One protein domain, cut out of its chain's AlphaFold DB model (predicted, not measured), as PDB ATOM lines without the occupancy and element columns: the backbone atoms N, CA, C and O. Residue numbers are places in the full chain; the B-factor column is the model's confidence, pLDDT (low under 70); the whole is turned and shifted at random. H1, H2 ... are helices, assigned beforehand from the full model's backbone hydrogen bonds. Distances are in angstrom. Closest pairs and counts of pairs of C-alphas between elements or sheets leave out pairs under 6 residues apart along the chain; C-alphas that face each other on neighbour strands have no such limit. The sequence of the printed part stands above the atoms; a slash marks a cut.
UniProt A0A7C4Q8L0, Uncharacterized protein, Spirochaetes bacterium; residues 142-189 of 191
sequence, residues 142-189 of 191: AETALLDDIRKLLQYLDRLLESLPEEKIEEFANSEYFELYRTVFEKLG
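This is residues 142 to 189 of the 191 residues of an uncharacterized protein of Spirochaetes bacterium (UniProt A0A7C4Q8L0). A long helix, H1, makes the long arm of an open hook; the short H2 makes its bend, and H3 folds back slantwise toward H1. Few C-alphas of the three helices come close. The printed part has 48 residues, with H1, H2, H3 in chain order and no named strand: all helix. It is loose, with a radius of gyration of the C-alphas of 12.2 A, and spans 39 by 19 by 13 A.

Find C-alpha 142 at (97.978, 117.340, 115.707); from there H1, residues 142 to 162, runs 30.6 A to C-alpha 162 at (124.240, 113.105, 130.914). H2 is residues 166 to 173, 10.4 A. H3, residues 176 to 187, runs 17.2 A and ends at (114.846, 113.419, 111.798).

Look at Leu 154 and Phe 185, the closest C-alphas of H1 and H3, 7.8 A apart: these helices are close but not clearly touching, at a steep tilt of 47 degrees, opposite ways. H1 and H2 are also close but not clearly touching, closest at the C-alphas of Leu 161 and Ile 169, 7.0 A. In H2 every O i to N i+4 pair is within hydrogen-bond range; in H1 16 of 17 are, in H3 7 of 8.

The C-alphas of Ala 142 and Glu 167 are the two farthest apart, 39.1 A. The printed part has no cut, both links are tight, and no printed residue is under 70 in pLDDT.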
ATOM      1  N   ALA A 142      97.792 118.481 114.812       70.88
ATOM      2  CA  ALA A 142      97.978 117.340 115.707       70.88
ATOM      3  C   ALA A 142      99.347 116.667 115.505       70.88
ATOM      4  O   ALA A 142     100.025 116.344 116.478       70.88
ATOM      5  N   GLU A 143      99.788 116.527 114.253       76.62
ATOM      6  CA  GLU A 143     101.125 116.034 113.916       76.62
ATOM      7  C   GLU A 143     102.223 116.970 114.445       76.62
ATOM      8  O   GLU A 143     103.184 116.494 115.046       76.62
ATOM      9  N   THR A 144     102.070 118.296 114.324       81.19
ATOM     10  CA  THR A 144     103.047 119.249 114.887       81.19
ATOM     11  C   THR A 144     103.107 119.215 116.412       81.19
ATOM     12  O   THR A 144     104.199 119.253 116.973       81.19
ATOM     13  N   ALA A 145     101.962 119.080 117.090       83.19
ATOM     14  CA  ALA A 145     101.919 118.990 118.547       83.19
ATOM     15  C   ALA A 145     102.605 117.712 119.054       83.19
ATOM     16  O   ALA A 145     103.394 117.766 119.995       83.19
ATOM     17  N   LEU A 146     102.369 116.578 118.384       86.50
ATOM     18  CA  LEU A 146     103.043 115.320 118.697       86.50
ATOM     19  C   LEU A 146     104.558 115.420 118.475       86.50
ATOM     20  O   LEU A 146     105.328 114.954 119.310       86.50
ATOM     21  N   LEU A 147     104.996 116.042 117.377       86.31
ATOM     22  CA  LEU A 147     106.420 116.259 117.110       86.31
ATOM     23  C   LEU A 147     107.073 117.119 118.197       86.31
ATOM     24  O   LEU A 147     108.172 116.797 118.647       86.31
ATOM     25  N   ASP A 148     106.400 118.169 118.665       87.81
ATOM     26  CA  ASP A 148     106.909 119.017 119.745       87.81
ATOM     27  C   ASP A 148     106.959 118.293 121.095       87.81
ATOM     28  O   ASP A 148     107.906 118.482 121.860       87.81
ATOM     29  N   ASP A 149     105.991 117.430 121.393       87.62
ATOM     30  CA  ASP A 149     106.019 116.618 122.610       87.62
ATOM     31  C   ASP A 149     107.115 115.547 122.560       87.62
ATOM     32  O   ASP A 149     107.815 115.335 123.553       87.62
ATOM     33  N   ILE A 150     107.352 114.945 121.389       89.38
ATOM     34  CA  ILE A 150     108.488 114.044 121.162       89.38
ATOM     35  C   ILE A 150     109.814 114.800 121.334       89.38
ATOM     36  O   ILE A 150     110.712 114.285 122.000       89.38
ATOM     37  N   ARG A 151     109.939 116.034 120.818       88.06
ATOM     38  CA  ARG A 151     111.136 116.866 121.043       88.06
ATOM     39  C   ARG A 151     111.389 117.108 122.527       88.06
ATOM     40  O   ARG A 151     112.511 116.912 122.985       88.06
ATOM     41  N   LYS A 152     110.362 117.507 123.286       90.62
ATOM     42  CA  LYS A 152     110.482 117.731 124.739       90.62
ATOM     43  C   LYS A 152     110.898 116.457 125.473       90.62
ATOM     44  O   LYS A 152     111.748 116.520 126.357       90.62
ATOM     45  N   LEU A 153     110.315 115.313 125.109       91.31
ATOM     46  CA  LEU A 153     110.654 114.020 125.701       91.31
ATOM     47  C   LEU A 153     112.113 113.637 125.425       91.31
ATOM     48  O   LEU A 153     112.824 113.259 126.351       91.31
ATOM     49  N   LEU A 154     112.576 113.768 124.181       90.25
ATOM     50  CA  LEU A 154     113.966 113.487 123.802       90.25
ATOM     51  C   LEU A 154     114.958 114.394 124.520       90.25
ATOM     52  O   LEU A 154     115.970 113.920 125.018       90.25
ATOM     53  N   GLN A 155     114.637 115.678 124.639       88.75
ATOM     54  CA  GLN A 155     115.469 116.643 125.351       88.75
ATOM     55  C   GLN A 155     115.544 116.335 126.856       88.75
ATOM     56  O   GLN A 155     116.563 116.570 127.499       88.75
ATOM     57  N   TYR A 156     114.476 115.778 127.431       91.81
ATOM     58  CA  TYR A 156     114.510 115.253 128.793       91.81
ATOM     59  C   TYR A 156     115.378 113.991 128.900       91.81
ATOM     60  O   TYR A 156     116.173 113.893 129.831       91.81
ATOM     61  N   LEU A 157     115.269 113.058 127.946       91.19
ATOM     62  CA  LEU A 157     116.102 111.853 127.911       91.19
ATOM     63  C   LEU A 157     117.593 112.184 127.811       91.19
ATOM     64  O   LEU A 157     118.374 111.592 128.546       91.19
ATOM     65  N   ASP A 158     117.976 113.153 126.983       88.44
ATOM     66  CA  ASP A 158     119.369 113.589 126.833       88.44
ATOM     67  C   ASP A 158     119.982 114.008 128.182       88.44
ATOM     68  O   ASP A 158     121.020 113.502 128.597       88.44
ATOM     69  N   ARG A 159     119.250 114.811 128.966       91.19
ATOM     70  CA  ARG A 159     119.672 115.224 130.319       91.19
ATOM     71  C   ARG A 159     119.784 114.059 131.303       91.19
ATOM     72  O   ARG A 159     120.572 114.119 132.243       91.19
ATOM     73  N   LEU A 160     118.959 113.025 131.137       91.25
ATOM     74  CA  LEU A 160     119.058 111.809 131.945       91.25
ATOM     75  C   LEU A 160     120.322 111.032 131.579       91.25
ATOM     76  O   LEU A 160     121.018 110.569 132.482       91.25
ATOM     77  N   LEU A 161     120.634 110.937 130.286       88.69
ATOM     78  CA  LEU A 161     121.841 110.281 129.794       88.69
ATOM     79  C   LEU A 161     123.114 110.997 130.270       88.69
ATOM     80  O   LEU A 161     124.053 110.322 130.674       88.69
ATOM     81  N   GLU A 162     123.123 112.331 130.338       87.44
ATOM     82  CA  GLU A 162     124.240 113.105 130.914       87.44
ATOM     83  C   GLU A 162     124.491 112.810 132.402       87.44
ATOM     84  O   GLU A 162     125.603 112.972 132.901       87.44
ATOM     85  N   SER A 163     123.451 112.405 133.133       90.44
ATOM     86  CA  SER A 163     123.547 112.086 134.561       90.44
ATOM     87  C   SER A 163     123.921 110.628 134.844       90.44
ATOM     88  O   SER A 163     124.058 110.247 136.010       90.44
ATOM     89  N   LEU A 164     124.064 109.803 133.800       91.31
ATOM     90  CA  LEU A 164     124.436 108.404 133.955       91.31
ATOM     91  C   LEU A 164     125.918 108.254 134.338       91.31
ATOM     92  O   LEU A 164     126.759 109.053 133.932       91.31
ATOM     93  N   PRO A 165     126.269 107.198 135.092       93.94
ATOM     94  CA  PRO A 165     127.660 106.798 135.273       93.94
ATOM     95  C   PRO A 165     128.326 106.474 133.928       93.94
ATOM     96  O   PRO A 165     127.682 105.889 133.058       93.94
ATOM     97  N   GLU A 166     129.628 106.751 133.805       88.38
ATOM     98  CA  GLU A 166     130.411 106.544 132.571       88.38
ATOM     99  C   GLU A 166     130.261 105.127 131.993       88.38
ATOM    100  O   GLU A 166     130.039 104.955 130.799       88.38
ATOM    101  N   GLU A 167     130.268 104.105 132.854       90.38
ATOM    102  CA  GLU A 167     130.087 102.698 132.464       90.38
ATOM    103  C   GLU A 167     128.765 102.465 131.708       90.38
ATOM    104  O   GLU A 167     128.707 101.697 130.749       90.38
ATOM    105  N   LYS A 168     127.692 103.167 132.095       91.00
ATOM    106  CA  LYS A 168     126.386 103.067 131.431       91.00
ATOM    107  C   LYS A 168     126.286 103.923 130.177       91.00
ATOM    108  O   LYS A 168     125.537 103.554 129.274       91.00
ATOM    109  N   ILE A 169     127.050 105.009 130.093       88.75
ATOM    110  CA  ILE A 169     127.184 105.789 128.859       88.75
ATOM    111  C   ILE A 169     127.922 104.962 127.799       88.75
ATOM    112  O   ILE A 169     127.455 104.890 126.664       88.75
ATOM    113  N   GLU A 170     129.006 104.267 128.161       90.38
ATOM    114  CA  GLU A 170     129.720 103.367 127.245       90.38
ATOM    115  C   GLU A 170     128.848 102.190 126.790       90.38
ATOM    116  O   GLU A 170     128.789 101.896 125.594       90.38
ATOM    117  N   GLU A 171     128.135 101.522 127.705       91.94
ATOM    118  CA  GLU A 171     127.192 100.458 127.332       91.94
ATOM    119  C   GLU A 171     126.115 100.971 126.367       91.94
ATOM    120  O   GLU A 171     125.807 100.313 125.371       91.94
ATOM    121  N   PHE A 172     125.561 102.158 126.632       91.50
ATOM    122  CA  PHE A 172     124.557 102.767 125.768       91.50
ATOM    123  C   PHE A 172     125.126 103.098 124.387       91.50
ATOM    124  O   PHE A 172     124.512 102.728 123.385       91.50
ATOM    125  N   ALA A 173     126.308 103.716 124.320       89.00
ATOM    126  CA  ALA A 173     126.977 104.078 123.072       89.00
ATOM    127  C   ALA A 173     127.324 102.860 122.197       89.00
ATOM    128  O   ALA A 173     127.317 102.963 120.973       89.00
ATOM    129  N   ASN A 174     127.593 101.702 122.809       91.25
ATOM    130  CA  ASN A 174     127.832 100.443 122.098       91.25
ATOM    131  C   ASN A 174     126.542  99.669 121.761       91.25
ATOM    132  O   ASN A 174     126.600  98.645 121.076       91.25
ATOM    133  N   SER A 175     125.382 100.116 122.248       92.25
ATOM    134  CA  SER A 175     124.098  99.461 122.005       92.25
ATOM    135  C   SER A 175     123.445  99.920 120.696       92.25
ATOM    136  O   SER A 175     123.650 101.036 120.224       92.25
ATOM    137  N   GLU A 176     122.551  99.095 120.148       89.56
ATOM    138  CA  GLU A 176     121.751  99.438 118.959       89.56
ATOM    139  C   GLU A 176     120.791 100.623 119.198       89.56
ATOM    140  O   GLU A 176     120.285 101.237 118.256       89.56
ATOM    141  N   TYR A 177     120.544 100.971 120.464       88.69
ATOM    142  CA  TYR A 177     119.651 102.060 120.844       88.69
ATOM    143  C   TYR A 177     120.279 103.445 120.647       88.69
ATOM    144  O   TYR A 177     119.536 104.412 120.467       88.69
ATOM    145  N   PHE A 178     121.612 103.553 120.618       91.12
ATOM    146  CA  PHE A 178     122.302 104.818 120.353       91.12
ATOM    147  C   PHE A 178     122.080 105.300 118.913       91.12
ATOM    148  O   PHE A 178     121.723 106.455 118.685       91.12
ATOM    149  N   GLU A 179     122.201 104.399 117.939       90.31
ATOM    150  CA  GLU A 179     121.940 104.715 116.529       90.31
ATOM    151  C   GLU A 179     120.474 105.115 116.300       90.31
ATOM    152  O   GLU A 179     120.179 106.062 115.562       90.31
ATOM    153  N   LEU A 180     119.537 104.447 116.988       91.31
ATOM    154  CA  LEU A 180     118.123 104.813 116.948       91.31
ATOM    155  C   LEU A 180     117.889 106.208 117.539       91.31
ATOM    156  O   LEU A 180     117.216 107.031 116.917       91.31
ATOM    157  N   TYR A 181     118.466 106.483 118.711       88.50
ATOM    158  CA  TYR A 181     118.406 107.785 119.371       88.50
ATOM    159  C   TYR A 181     118.904 108.905 118.450       88.50
ATOM    160  O   TYR A 181     118.190 109.884 118.215       88.50
ATOM    161  N   ARG A 182     120.077 108.711 117.838       87.62
ATOM    162  CA  ARG A 182     120.691 109.671 116.916       87.62
ATOM    163  C   ARG A 182     119.837 109.912 115.672       87.62
ATOM    164  O   ARG A 182     119.579 111.057 115.309       87.62
ATOM    165  N   THR A 183     119.326 108.841 115.064       89.38
ATOM    166  CA  THR A 183     118.452 108.921 113.883       89.38
ATOM    167  C   THR A 183     117.178 109.715 114.177       89.38
ATOM    168  O   THR A 183     116.706 110.489 113.342       89.38
ATOM    169  N   VAL A 184     116.597 109.528 115.363       89.25
ATOM    170  CA  VAL A 184     115.399 110.259 115.786       89.25
ATOM    171  C   VAL A 184     115.716 111.744 116.008       89.25
ATOM    172  O   VAL A 184     114.951 112.590 115.544       89.25
ATOM    173  N   PHE A 185     116.858 112.070 116.621       86.44
ATOM    174  CA  PHE A 185     117.338 113.450 116.774       86.44
ATOM    175  C   PHE A 185     117.527 114.166 115.430       86.44
ATOM    176  O   PHE A 185     117.023 115.277 115.243       86.44
ATOM    177  N   GLU A 186     118.186 113.514 114.468       86.19
ATOM    178  CA  GLU A 186     118.403 114.061 113.123       86.19
ATOM    179  C   GLU A 186     117.084 114.287 112.381       86.19
ATOM    180  O   GLU A 186     116.853 115.361 111.822       86.19
ATOM    181  N   LYS A 187     116.170 113.310 112.429       84.06
ATOM    182  CA  LYS A 187     114.846 113.419 111.798       84.06
ATOM    183  C   LYS A 187     113.992 114.547 112.366       84.06
ATOM    184  O   LYS A 187     113.161 115.097 111.646       84.06
ATOM    185  N   LEU A 188     114.172 114.878 113.641       83.00
ATOM    186  CA  LEU A 188     113.445 115.957 114.310       83.00
ATOM    187  C   LEU A 188     114.144 117.318 114.185       83.00
ATOM    188  O   LEU A 188     113.571 118.323 114.619       83.00
ATOM    189  N   GLY A 189     115.339 117.373 113.584       76.25
ATOM    190  CA  GLY A 189     116.126 118.597 113.434       76.25
ATOM    191  C   GLY A 189     116.605 119.168 114.772       76.25
ATOM    192  O   GLY A 189     116.595 120.382 114.946       76.25
TER     193      GLY A 189